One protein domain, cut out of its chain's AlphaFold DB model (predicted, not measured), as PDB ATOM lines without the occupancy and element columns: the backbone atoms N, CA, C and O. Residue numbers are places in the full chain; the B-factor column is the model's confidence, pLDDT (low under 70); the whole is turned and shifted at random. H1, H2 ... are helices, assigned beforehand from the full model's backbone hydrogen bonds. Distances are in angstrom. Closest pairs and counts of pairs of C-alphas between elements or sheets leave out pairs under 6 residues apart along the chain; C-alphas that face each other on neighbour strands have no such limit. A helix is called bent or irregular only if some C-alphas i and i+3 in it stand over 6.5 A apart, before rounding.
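AT A GLANCE: This is residues 2 to 96 of the 447 residues of an uncharacterized protein of Fusarium oxysporum f. sp. lycopersici (strain 4287 / CBS 123668 / FGSC 9935 / NRRL 34936) (UniProt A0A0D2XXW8). This is a long, thin, all-helix rod in which the printed part folds back on itself once: H1 and the link after it run one way, then H2 and the long, bent H3 follow each other back in a line broken by a shallow corner. H1 lies beside the first arm of H3, H2 reaches on beyond the end of H1, and residues 84 to 96 of H3 stick out at the opposite end. H3 runs nearly straight through its bend, its arms H3a and H3b standing at 21 degrees. The printed part has 95 residues with three named helices in the order H1, H2, H3 and no named strand. It is extended, with a radius of gyration of the C-alphas of 22.7 A and spans of 82 by 23 by 15 A.

HOW THE PARTS SIT: H1, residues 3 to 27, touches H3a, residues 60 to 74, with its residues 9 to 19 alone. The closest C-alphas are those of Thr 12 and Ile 68, 6.7 A apart. The two run opposite ways at a shallow tilt of 34 degrees, only just short of steep. H1 and H2, residues 38 to 54, are close but not clearly touching; their closest C-alphas, those of Leu 26 and Arg 51, are 6.5 A apart. They run opposite ways at a steep tilt of 43 degrees. H2 and H3a are close but not clearly touching, with the C-alphas of Ala 54 and Glu 61 closest at 7.7 A; they run the same way at a shallow tilt of 34.6 degrees, only just short of steep. H3b, residues 77 to 96, touches no helix: it is apart from H2, and only just apart from H1, at 8.1 A. Every O i to N i+4 pair is within hydrogen-bond range in H1, H2 and H3a, and 14 of 16 are in H3b.

IN THESE COORDINATES: H1 begins at C-alpha 3, (186.392, 147.037, 245.664), and is 35.6 A long. H2 begins at C-alpha 38, (167.847, 157.289, 196.108), and is 24.1 A long. By its hydrogen bonds H3 was assigned as one helix, residues 60 to 96, but it is bent: C-alphas 74 and 77 are 6.7 A apart. H3a is 20.9 A long, and H3b, 28.4 A long, ends at C-alpha 96, (182.406, 142.159, 274.585).

THE WHOLE: The C-alphas of Asn 35 and Asp 96 are the two farthest apart, at 81.9 A. Residues 34 to 39 and 84 to 96 stand free, and without them the body spans 57 by 22 by 13 A. The printed part has no cut. The link from H1 to H2 is short and that from H2 to H3 is tight. The mean pLDDT of the printed part is 76.3, and it is under 70 at residues 2 to 4, 25 to 30, 54 to 58, 79 and 93 to 96.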
ATOM      1  N   GLY A   2     183.877 145.752 249.332       62.53
ATOM      2  CA  GLY A   2     184.012 147.084 248.706       62.53
ATOM      3  C   GLY A   2     184.495 147.141 247.253       62.53
ATOM      4  O   GLY A   2     183.695 147.295 246.344       62.53
ATOM      5  N   PHE A   3     185.803 146.999 247.010       68.44
ATOM      6  CA  PHE A   3     186.392 147.037 245.664       68.44
ATOM      7  C   PHE A   3     185.694 146.124 244.636       68.44
ATOM      8  O   PHE A   3     185.479 146.544 243.501       68.44
ATOM      9  N   ALA A   4     185.307 144.901 245.012       68.81
ATOM     10  CA  ALA A   4     184.578 144.006 244.107       68.81
ATOM     11  C   ALA A   4     183.147 144.506 243.834       68.81
ATOM     12  O   ALA A   4     182.662 144.435 242.708       68.81
ATOM     13  N   GLU A   5     182.502 145.053 244.860       70.06
ATOM     14  CA  GLU A   5     181.119 145.535 244.855       70.06
ATOM     15  C   GLU A   5     181.015 146.809 244.000       70.06
ATOM     16  O   GLU A   5     180.241 146.854 243.046       70.06
ATOM     17  N   SER A   6     181.894 147.790 244.232       77.38
ATOM     18  CA  SER A   6     182.038 148.994 243.403       77.38
ATOM     19  C   SER A   6     182.427 148.675 241.956       77.38
ATOM     20  O   SER A   6     181.953 149.344 241.042       77.38
ATOM     21  N   ARG A   7     183.259 147.648 241.714       81.12
ATOM     22  CA  ARG A   7     183.634 147.228 240.352       81.12
ATOM     23  C   ARG A   7     182.461 146.597 239.595       81.12
ATOM     24  O   ARG A   7     182.323 146.863 238.404       81.12
ATOM     25  N   ILE A   8     181.623 145.805 240.268       81.31
ATOM     26  CA  ILE A   8     180.387 145.260 239.685       81.31
ATOM     27  C   ILE A   8     179.397 146.395 239.410       81.31
ATOM     28  O   ILE A   8     178.933 146.513 238.279       81.31
ATOM     29  N   LEU A   9     179.134 147.264 240.392       82.81
ATOM     30  CA  LEU A   9     178.201 148.386 240.243       82.81
ATOM     31  C   LEU A   9     178.602 149.305 239.081       82.81
ATOM     32  O   LEU A   9     177.777 149.546 238.199       82.81
ATOM     33  N   ARG A  10     179.874 149.726 239.003       87.19
ATOM     34  CA  ARG A  10     180.361 150.562 237.895       87.19
ATOM     35  C   ARG A  10     180.212 149.862 236.542       87.19
ATOM     36  O   ARG A  10     179.716 150.471 235.607       87.19
ATOM     37  N   TRP A  11     180.549 148.573 236.447       87.62
ATOM     38  CA  TRP A  11     180.362 147.800 235.212       87.62
ATOM     39  C   TRP A  11     178.885 147.692 234.797       87.62
ATOM     40  O   TRP A  11     178.575 147.815 233.611       87.62
ATOM     41  N   THR A  12     177.963 147.506 235.752       85.31
ATOM     42  CA  THR A  12     176.522 147.515 235.452       85.31
ATOM     43  C   THR A  12     176.037 148.897 235.016       85.31
ATOM     44  O   THR A  12     175.263 148.985 234.067       85.31
ATOM     45  N   GLU A  13     176.524 149.974 235.639       89.31
ATOM     46  CA  GLU A  13     176.173 151.346 235.267       89.31
ATOM     47  C   GLU A  13     176.699 151.698 233.869       89.31
ATOM     48  O   GLU A  13     175.937 152.179 233.034       89.31
ATOM     49  N   ASP A  14     177.963 151.378 233.576       90.50
ATOM     50  CA  ASP A  14     178.592 151.596 232.271       90.50
ATOM     51  C   ASP A  14     177.816 150.866 231.158       90.50
ATOM     52  O   ASP A  14     177.493 151.470 230.133       90.50
ATOM     53  N   LYS A  15     177.416 149.602 231.382       85.06
ATOM     54  CA  LYS A  15     176.616 148.830 230.412       85.06
ATOM     55  C   LYS A  15     175.169 149.303 230.270       85.06
ATOM     56  O   LYS A  15     174.603 149.192 229.181       85.06
ATOM     57  N   LEU A  16     174.567 149.859 231.320       84.88
ATOM     58  CA  LEU A  16     173.256 150.507 231.221       84.88
ATOM     59  C   LEU A  16     173.351 151.846 230.475       84.88
ATOM     60  O   LEU A  16     172.487 152.134 229.650       84.88
ATOM     61  N   ARG A  17     174.419 152.626 230.687       87.25
ATOM     62  CA  ARG A  17     174.676 153.902 229.998       87.25
ATOM     63  C   ARG A  17     174.905 153.701 228.497       87.25
ATOM     64  O   ARG A  17     174.267 154.374 227.692       87.25
ATOM     65  N   GLU A  18     175.712 152.705 228.130       84.81
ATOM     66  CA  GLU A  18     175.903 152.227 226.751       84.81
ATOM     67  C   GLU A  18     174.566 151.855 226.087       84.81
ATOM     68  O   GLU A  18     174.265 152.308 224.981       84.81
ATOM     69  N   ARG A  19     173.705 151.102 226.788       78.75
ATOM     70  CA  ARG A  19     172.387 150.723 226.261       78.75
ATOM     71  C   ARG A  19     171.413 151.903 226.168       78.75
ATOM     72  O   ARG A  19     170.617 151.929 225.231       78.75
ATOM     73  N   MET A  20     171.472 152.882 227.074       81.06
ATOM     74  CA  MET A  20     170.698 154.126 226.947       81.06
ATOM     75  C   MET A  20     171.139 154.927 225.719       81.06
ATOM     76  O   MET A  20     170.292 155.295 224.915       81.06
ATOM     77  N   GLN A  21     172.445 155.105 225.502       81.62
ATOM     78  CA  GLN A  21     172.970 155.809 224.327       81.62
ATOM     79  C   GLN A  21     172.606 155.094 223.011       81.62
ATOM     80  O   GLN A  21     172.233 155.741 222.031       81.62
ATOM     81  N   ALA A  22     172.630 153.755 223.000       74.12
ATOM     82  CA  ALA A  22     172.134 152.953 221.882       74.12
ATOM     83  C   ALA A  22     170.618 153.120 221.659       74.12
ATOM     84  O   ALA A  22     170.164 153.145 220.521       74.12
ATOM     85  N   LEU A  23     169.815 153.275 222.718       70.38
ATOM     86  CA  LEU A  23     168.383 153.582 222.610       70.38
ATOM     87  C   LEU A  23     168.116 155.035 222.175       70.38
ATOM     88  O   LEU A  23     167.129 155.290 221.486       70.38
ATOM     89  N   GLU A  24     168.979 155.992 222.511       74.19
ATOM     90  CA  GLU A  24     168.876 157.386 222.058       74.19
ATOM     91  C   GLU A  24     169.194 157.531 220.562       74.19
ATOM     92  O   GLU A  24     168.406 158.122 219.816       74.19
ATOM     93  N   SER A  25     170.281 156.911 220.086       67.31
ATOM     94  CA  SER A  25     170.599 156.851 218.648       67.31
ATOM     95  C   SER A  25     169.546 156.070 217.851       67.31
ATOM     96  O   SER A  25     169.280 156.372 216.683       67.31
ATOM     97  N   LEU A  26     168.879 155.107 218.497       64.00
ATOM     98  CA  LEU A  26     167.750 154.394 217.921       64.00
ATOM     99  C   LEU A  26     166.471 155.231 217.902       64.00
ATOM    100  O   LEU A  26     165.731 155.153 216.930       64.00
ATOM    101  N   THR A  27     166.168 156.019 218.938       62.78
ATOM    102  CA  THR A  27     164.909 156.783 219.021       62.78
ATOM    103  C   THR A  27     164.887 157.999 218.103       62.78
ATOM    104  O   THR A  27     163.816 158.292 217.565       62.78
ATOM    105  N   ARG A  28     166.033 158.652 217.859       67.94
ATOM    106  CA  ARG A  28     166.173 159.863 217.030       67.94
ATOM    107  C   ARG A  28     166.590 159.528 215.579       67.94
ATOM    108  O   ARG A  28     167.785 159.489 215.295       67.94
ATOM    109  N   PRO A  29     165.645 159.305 214.638       64.31
ATOM    110  CA  PRO A  29     165.994 158.926 213.271       64.31
ATOM    111  C   PRO A  29     166.698 160.081 212.534       64.31
ATOM    112  O   PRO A  29     166.300 161.241 212.705       64.31
ATOM    113  N   PRO A  30     167.701 159.805 211.679       68.69
ATOM    114  CA  PRO A  30     168.329 160.828 210.853       68.69
ATOM    115  C   PRO A  30     167.330 161.316 209.797       68.69
ATOM    116  O   PRO A  30     166.899 160.558 208.933       68.69
ATOM    117  N   LEU A  31     166.928 162.586 209.880       72.50
ATOM    118  CA  LEU A  31     165.897 163.143 209.002       72.50
ATOM    119  C   LEU A  31     166.384 163.219 207.547       72.50
ATOM    120  O   LEU A  31     167.327 163.951 207.235       72.50
ATOM    121  N   LEU A  32     165.691 162.517 206.645       76.94
ATOM    122  CA  LEU A  32     165.867 162.682 205.202       76.94
ATOM    123  C   LEU A  32     165.589 164.139 204.800       76.94
ATOM    124  O   LEU A  32     164.511 164.681 205.045       76.94
ATOM    125  N   LYS A  33     166.569 164.769 204.147       82.81
ATOM    126  CA  LYS A  33     166.402 166.082 203.507       82.81
ATOM    127  C   LYS A  33     165.518 165.917 202.266       82.81
ATOM    128  O   LYS A  33     165.652 164.929 201.559       82.81
ATOM    129  N   ALA A  34     164.686 166.910 201.944       73.31
ATOM    130  CA  ALA A  34     163.735 166.834 200.820       73.31
ATOM    131  C   ALA A  34     164.372 166.553 199.436       73.31
ATOM    132  O   ALA A  34     163.684 166.084 198.537       73.31
ATOM    133  N   ASN A  35     165.679 166.799 199.287       81.31
ATOM    134  CA  ASN A  35     166.457 166.567 198.063       81.31
ATOM    135  C   ASN A  35     167.432 165.369 198.201       81.31
ATOM    136  O   ASN A  35     168.500 165.370 197.593       81.31
ATOM    137  N   SER A  36     167.138 164.390 199.066       79.69
ATOM    138  CA  SER A  36     167.993 163.218 199.323       79.69
ATOM    139  C   SER A  36     168.123 162.286 198.110       79.69
ATOM    140  O   SER A  36     167.130 162.057 197.417       79.69
ATOM    141  N   SER A  37     169.300 161.679 197.897       84.75
ATOM    142  CA  SER A  37     169.501 160.704 196.810       84.75
ATOM    143  C   SER A  37     168.684 159.415 197.019       84.75
ATOM    144  O   SER A  37     168.302 159.098 198.154       84.75
ATOM    145  N   PRO A  38     168.445 158.613 195.963       83.81
ATOM    146  CA  PRO A  38     167.847 157.289 196.108       83.81
ATOM    147  C   PRO A  38     168.639 156.366 197.050       83.81
ATOM    148  O   PRO A  38     168.015 155.639 197.823       83.81
ATOM    149  N   GLU A  39     169.980 156.426 197.075       85.94
ATOM    150  CA  GLU A  39     170.770 155.641 198.039       85.94
ATOM    151  C   GLU A  39     170.612 156.156 199.471       85.94
ATOM    152  O   GLU A  39     170.583 155.360 200.411       85.94
ATOM    153  N   SER A  40     170.443 157.470 199.654       82.62
ATOM    154  CA  SER A  40     170.129 158.064 200.961       82.62
ATOM    155  C   SER A  40     168.798 157.520 201.492       82.62
ATOM    156  O   SER A  40     168.691 157.161 202.665       82.62
ATOM    157  N   TYR A  41     167.792 157.398 200.617       82.19
ATOM    158  CA  TYR A  41     166.498 156.803 200.953       82.19
ATOM    159  C   TYR A  41     166.618 155.304 201.269       82.19
ATOM    160  O   TYR A  41     166.110 154.862 202.297       82.19
ATOM    161  N   GLN A  42     167.339 154.522 200.455       81.88
ATOM    162  CA  GLN A  42     167.582 153.097 200.734       81.88
ATOM    163  C   GLN A  42     168.336 152.880 202.054       81.88
ATOM    164  O   GLN A  42     167.991 151.981 202.820       81.88
ATOM    165  N   SER A  43     169.328 153.721 202.350       82.50
ATOM    166  CA  SER A  43     170.093 153.685 203.602       82.50
ATOM    167  C   SER A  43     169.212 154.018 204.807       82.50
ATOM    168  O   SER A  43     169.289 153.340 205.831       82.50
ATOM    169  N   TYR A  44     168.310 154.995 204.673       82.75
ATOM    170  CA  TYR A  44     167.322 155.322 205.701       82.75
ATOM    171  C   TYR A  44     166.300 154.196 205.921       82.75
ATOM    172  O   TYR A  44     166.007 153.852 207.064       82.75
ATOM    173  N   VAL A  45     165.799 153.567 204.851       82.31
ATOM    174  CA  VAL A  45     164.911 152.395 204.949       82.31
ATOM    175  C   VAL A  45     165.623 151.227 205.634       82.31
ATOM    176  O   VAL A  45     165.050 150.626 206.538       82.31
ATOM    177  N   ARG A  46     166.891 150.955 205.294       83.81
ATOM    178  CA  ARG A  46     167.715 149.930 205.958       83.81
ATOM    179  C   ARG A  46     167.921 150.242 207.444       83.81
ATOM    180  O   ARG A  46     167.716 149.369 208.280       83.81
ATOM    181  N   TYR A  47     168.230 151.494 207.793       82.44
ATOM    182  CA  TYR A  47     168.295 151.952 209.188       82.44
ATOM    183  C   TYR A  47     166.965 151.731 209.928       82.44
ATOM    184  O   TYR A  47     166.975 151.235 211.052       82.44
ATOM    185  N   LEU A  48     165.816 152.038 209.310       79.81
ATOM    186  CA  LEU A  48     164.499 151.793 209.910       79.81
ATOM    187  C   LEU A  48     164.203 150.297 210.099       79.81
ATOM    188  O   LEU A  48     163.642 149.926 211.128       79.81
ATOM    189  N   MET A  49     164.603 149.451 209.149       80.25
ATOM    190  CA  MET A  49     164.400 148.000 209.196       80.25
ATOM    191  C   MET A  49     165.226 147.372 210.332       80.25
ATOM    192  O   MET A  49     164.661 146.790 211.262       80.25
ATOM    193  N   ASN A  50     166.533 147.658 210.359       78.19
ATOM    194  CA  ASN A  50     167.433 147.289 211.455       78.19
ATOM    195  C   ASN A  50     166.935 147.848 212.805       78.19
ATOM    196  O   ASN A  50     167.054 147.191 213.838       78.19
ATOM    197  N   ARG A  51     166.326 149.046 212.817       73.62
ATOM    198  CA  ARG A  51     165.700 149.628 214.014       73.62
ATOM    199  C   ARG A  51     164.482 148.842 214.487       73.62
ATOM    200  O   ARG A  51     164.344 148.652 215.694       73.62
ATOM    201  N   THR A  52     163.608 148.385 213.591       70.75
ATOM    202  CA  THR A  52     162.457 147.551 213.979       70.75
ATOM    203  C   THR A  52     162.874 146.186 214.525       70.75
ATOM    204  O   THR A  52     162.231 145.685 215.445       70.75
ATOM    205  N   GLU A  53     163.990 145.631 214.051       72.25
ATOM    206  CA  GLU A  53     164.583 144.401 214.590       72.25
ATOM    207  C   GLU A  53     165.237 144.639 215.963       72.25
ATOM    208  O   GLU A  53     164.920 143.952 216.938       72.25
ATOM    209  N   ALA A  54     166.084 145.668 216.089       66.62
ATOM    210  CA  ALA A  54     166.800 145.999 217.326       66.62
ATOM    211  C   ALA A  54     165.889 146.501 218.466       66.62
ATOM    212  O   ALA A  54     166.218 146.316 219.644       66.62
ATOM    213  N   ALA A  55     164.745 147.111 218.130       64.94
ATOM    214  CA  ALA A  55     163.665 147.464 219.059       64.94
ATOM    215  C   ALA A  55     162.622 146.341 219.241       64.94
ATOM    216  O   ALA A  55     161.709 146.474 220.060       64.94
ATOM    217  N   GLY A  56     162.730 145.241 218.489       69.94
ATOM    218  CA  GLY A  56     161.835 144.097 218.599       69.94
ATOM    219  C   GLY A  56     161.916 143.448 219.982       69.94
ATOM    220  O   GLY A  56     162.983 143.366 220.587       69.94
ATOM    221  N   LYS A  57     160.786 142.926 220.476       59.22
ATOM    222  CA  LYS A  57     160.647 142.354 221.837       59.22
ATOM    223  C   LYS A  57     161.647 141.227 222.155       59.22
ATOM    224  O   LYS A  57     161.926 140.974 223.320       59.22
ATOM    225  N   ASN A  58     162.202 140.588 221.124       59.12
ATOM    226  CA  ASN A  58     163.168 139.492 221.230       59.12
ATOM    227  C   ASN A  58     164.633 139.943 221.049       59.12
ATOM    228  O   ASN A  58     165.528 139.093 221.042       59.12
ATOM    229  N   SER A  59     164.902 141.245 220.900       72.81
ATOM    230  CA  SER A  59     166.244 141.809 220.699       72.81
ATOM    231  C   SER A  59     167.246 141.279 221.730       72.81
ATOM    232  O   SER A  59     166.977 141.226 222.935       72.81
ATOM    233  N   THR A  60     168.412 140.837 221.254       77.44
ATOM    234  CA  THR A  60     169.445 140.235 222.111       77.44
ATOM    235  C   THR A  60     170.037 141.252 223.082       77.44
ATOM    236  O   THR A  60     170.422 140.876 224.185       77.44
ATOM    237  N   GLU A  61     170.049 142.540 222.732       75.06
ATOM    238  CA  GLU A  61     170.467 143.614 223.636       75.06
ATOM    239  C   GLU A  61     169.448 143.901 224.734       75.06
ATOM    240  O   GLU A  61     169.846 144.117 225.876       75.06
ATOM    241  N   ILE A  62     168.144 143.845 224.426       76.25
ATOM    242  CA  ILE A  62     167.097 143.978 225.448       76.25
ATOM    243  C   ILE A  62     167.277 142.866 226.484       76.25
ATOM    244  O   ILE A  62     167.479 143.171 227.657       76.25
ATOM    245  N   ARG A  63     167.365 141.605 226.038       81.31
ATOM    246  CA  ARG A  63     167.588 140.441 226.918       81.31
ATOM    247  C   ARG A  63     168.899 140.516 227.717       81.31
ATOM    248  O   ARG A  63     168.915 140.134 228.883       81.31
ATOM    249  N   LYS A  64     169.989 141.043 227.138       82.12
ATOM    250  CA  LYS A  64     171.245 141.314 227.871       82.12
ATOM    251  C   LYS A  64     171.049 142.375 228.960       82.12
ATOM    252  O   LYS A  64     171.472 142.158 230.090       82.12
ATOM    253  N   SER A  65     170.409 143.501 228.639       81.56
ATOM    254  CA  SER A  65     170.169 144.583 229.606       81.56
ATOM    255  C   SER A  65     169.211 144.170 230.728       81.56
ATOM    256  O   SER A  65     169.461 144.482 231.886       81.56
ATOM    257  N   GLU A  66     168.177 143.391 230.405       84.38
ATOM    258  CA  GLU A  66     167.252 142.786 231.363       84.38
ATOM    259  C   GLU A  66     167.991 141.848 232.324       84.38
ATOM    260  O   GLU A  66     167.902 142.036 233.534       84.38
ATOM    261  N   ALA A  67     168.818 140.929 231.811       85.00
ATOM    262  CA  ALA A  67     169.622 140.032 232.643       85.00
ATOM    263  C   ALA A  67     170.624 140.777 233.549       85.00
ATOM    264  O   ALA A  67     170.831 140.372 234.693       85.00
ATOM    265  N   ILE A  68     171.221 141.879 233.074       86.75
ATOM    266  CA  ILE A  68     172.101 142.739 233.885       86.75
ATOM    267  C   ILE A  68     171.309 143.433 235.004       86.75
ATOM    268  O   ILE A  68     171.772 143.456 236.144       86.75
ATOM    269  N   MET A  69     170.106 143.946 234.716       82.62
ATOM    270  CA  MET A  69     169.230 144.537 235.736       82.62
ATOM    271  C   MET A  69     168.754 143.497 236.758       82.62
ATOM    272  O   MET A  69     168.808 143.774 237.953       82.62
ATOM    273  N   SER A  70     168.360 142.293 236.328       83.94
ATOM    274  CA  SER A  70     168.018 141.190 237.239       83.94
ATOM    275  C   SER A  70     169.193 140.833 238.148       83.94
ATOM    276  O   SER A  70     169.030 140.806 239.361       83.94
ATOM    277  N   MET A  71     170.397 140.664 237.591       82.81
ATOM    278  CA  MET A  71     171.599 140.364 238.374       82.81
ATOM    279  C   MET A  71     171.924 141.471 239.391       82.81
ATOM    280  O   MET A  71     172.311 141.169 240.518       82.81
ATOM    281  N   ALA A  72     171.756 142.747 239.032       80.75
ATOM    282  CA  ALA A  72     171.944 143.855 239.968       80.75
ATOM    283  C   ALA A  72     170.910 143.825 241.113       80.75
ATOM    284  O   ALA A  72     171.277 143.986 242.277       80.75
ATOM    285  N   LEU A  73     169.637 143.560 240.795       79.44
ATOM    286  CA  LEU A  73     168.548 143.436 241.772       79.44
ATOM    287  C   LEU A  73     168.699 142.210 242.689       79.44
ATOM    288  O   LEU A  73     168.362 142.305 243.865       79.44
ATOM    289  N   ASP A  74     169.239 141.096 242.188       79.00
ATOM    290  CA  ASP A  74     169.521 139.888 242.979       79.00
ATOM    291  C   ASP A  74     170.731 140.076 243.918       79.00
ATOM    292  O   ASP A  74     170.750 139.551 245.033       79.00
ATOM    293  N   LEU A  75     171.754 140.826 243.488       75.25
ATOM    294  CA  LEU A  75     172.972 141.056 244.275       75.25
ATOM    295  C   LEU A  75     172.784 142.100 245.386       75.25
ATOM    296  O   LEU A  75     173.339 141.926 246.472       75.25
ATOM    297  N   LEU A  76     172.011 143.164 245.139       70.12
ATOM    298  CA  LEU A  76     171.840 144.289 246.072       70.12
ATOM    299  C   LEU A  76     171.421 143.859 247.501       70.12
ATOM    300  O   LEU A  76     172.132 144.225 248.443       70.12
ATOM    301  N   PRO A  77     170.367 143.039 247.712       71.81
ATOM    302  CA  PRO A  77     169.960 142.613 249.054       71.81
ATOM    303  C   PRO A  77     171.012 141.749 249.759       71.81
ATOM    304  O   PRO A  77     171.220 141.893 250.962       71.81
ATOM    305  N   GLY A  78     171.703 140.875 249.017       71.88
ATOM    306  CA  GLY A  78     172.725 139.975 249.565       71.88
ATOM    307  C   GLY A  78     174.020 140.686 249.975       71.88
ATOM    308  O   GLY A  78     174.718 140.222 250.880       71.88
ATOM    309  N   LEU A  79     174.332 141.829 249.351       66.31
ATOM    310  CA  LEU A  79     175.354 142.764 249.835       66.31
ATOM    311  C   LEU A  79     174.891 143.451 251.125       66.31
ATOM    312  O   LEU A  79     175.621 143.454 252.113       66.31
ATOM    313  N   GLU A  80     173.681 144.015 251.132       71.12
ATOM    314  CA  GLU A  80     173.143 144.788 252.261       71.12
ATOM    315  C   GLU A  80     172.989 143.937 253.535       71.12
ATOM    316  O   GLU A  80     173.332 144.376 254.635       71.12
ATOM    317  N   GLU A  81     172.532 142.690 253.388       76.19
ATOM    318  CA  GLU A  81     172.497 141.696 254.461       76.19
ATOM    319  C   GLU A  81     173.908 141.393 254.979       76.19
ATOM    320  O   GLU A  81     174.143 141.548 256.172       76.19
ATOM    321  N   ARG A  82     174.882 141.093 254.103       71.81
ATOM    322  CA  ARG A  82     176.285 140.855 254.501       71.81
ATOM    323  C   ARG A  82     176.954 142.046 255.185       71.81
ATOM    324  O   ARG A  82     177.788 141.834 256.062       71.81
ATOM    325  N   LEU A  83     176.619 143.274 254.794       72.75
ATOM    326  CA  LEU A  83     177.147 144.486 255.420       72.75
ATOM    327  C   LEU A  83     176.572 144.680 256.830       72.75
ATOM    328  O   LEU A  83     177.341 144.975 257.745       72.75
ATOM    329  N   ARG A  84     175.271 144.420 257.044       77.56
ATOM    330  CA  ARG A  84     174.685 144.328 258.398       77.56
ATOM    331  C   ARG A  84     175.377 143.248 259.232       77.56
ATOM    332  O   ARG A  84     175.865 143.541 260.316       77.56
ATOM    333  N   ASP A  85     175.513 142.050 258.670       77.88
ATOM    334  CA  ASP A  85     176.167 140.876 259.266       77.88
ATOM    335  C   ASP A  85     177.633 141.134 259.682       77.88
ATOM    336  O   ASP A  85     178.171 140.470 260.572       77.88
ATOM    337  N   GLN A  86     178.327 142.049 258.998       76.12
ATOM    338  CA  GLN A  86     179.694 142.461 259.332       76.12
ATOM    339  C   GLN A  86     179.720 143.598 260.357       76.12
ATOM    340  O   GLN A  86     180.545 143.545 261.267       76.12
ATOM    341  N   LEU A  87     178.813 144.574 260.262       76.94
ATOM    342  CA  LEU A  87     178.680 145.654 261.243       76.94
ATOM    343  C   LEU A  87     178.273 145.119 262.622       76.94
ATOM    344  O   LEU A  87     178.936 145.435 263.604       76.94
ATOM    345  N   GLU A  88     177.271 144.242 262.701       81.38
ATOM    346  CA  GLU A  88     176.836 143.601 263.952       81.38
ATOM    347  C   GLU A  88     177.978 142.793 264.594       81.38
ATOM    348  O   GLU A  88     178.266 142.931 265.779       81.38
ATOM    349  N   ARG A  89     178.747 142.036 263.796       74.00
ATOM    350  CA  ARG A  89     179.941 141.311 264.280       74.00
ATOM    351  C   ARG A  89     181.122 142.202 264.674       74.00
ATOM    352  O   ARG A  89     182.074 141.674 265.249       74.00
ATOM    353  N   VAL A  90     181.112 143.492 264.343       75.81
ATOM    354  CA  VAL A  90     182.111 144.470 264.806       75.81
ATOM    355  C   VAL A  90     181.619 145.171 266.071       75.81
ATOM    356  O   VAL A  90     182.377 145.246 267.031       75.81
ATOM    357  N   VAL A  91     180.349 145.592 266.108       73.88
ATOM    358  CA  VAL A  91     179.714 146.213 267.284       73.88
ATOM    359  C   VAL A  91     179.735 145.262 268.481       73.88
ATOM    360  O   VAL A  91     180.304 145.612 269.510       73.88
ATOM    361  N   ASN A  92     179.247 144.027 268.327       70.94
ATOM    362  CA  ASN A  92     179.171 143.073 269.439       70.94
ATOM    363  C   ASN A  92     180.568 142.763 270.018       70.94
ATOM    364  O   ASN A  92     180.736 142.683 271.227       70.94
ATOM    365  N   LYS A  93     181.607 142.693 269.167       67.50
ATOM    366  CA  LYS A  93     183.005 142.519 269.612       67.50
ATOM    367  C   LYS A  93     183.577 143.732 270.344       67.50
ATOM    368  O   LYS A  93     184.527 143.582 271.104       67.50
ATOM    369  N   GLN A  94     183.058 144.928 270.087       57.25
ATOM    370  CA  GLN A  94     183.464 146.140 270.791       57.25
ATOM    371  C   GLN A  94     182.774 146.241 272.163       57.25
ATOM    372  O   GLN A  94     183.379 146.731 273.116       57.25
ATOM    373  N   GLU A  95     181.553 145.718 272.282       58.09
ATOM    374  CA  GLU A  95     180.830 145.568 273.551       58.09
ATOM    375  C   GLU A  95     181.475 144.475 274.431       58.09
ATOM    376  O   GLU A  95     181.887 144.774 275.554       58.09
ATOM    377  N   ASP A  96     181.718 143.270 273.891       56.38
ATOM    378  CA  ASP A  96     182.406 142.159 274.585       56.38
ATOM    379  C   ASP A  96     183.767 142.580 275.186       56.38
ATOM    380  O   ASP A  96     184.131 142.175 276.292       56.38
TER     381      ASP A  96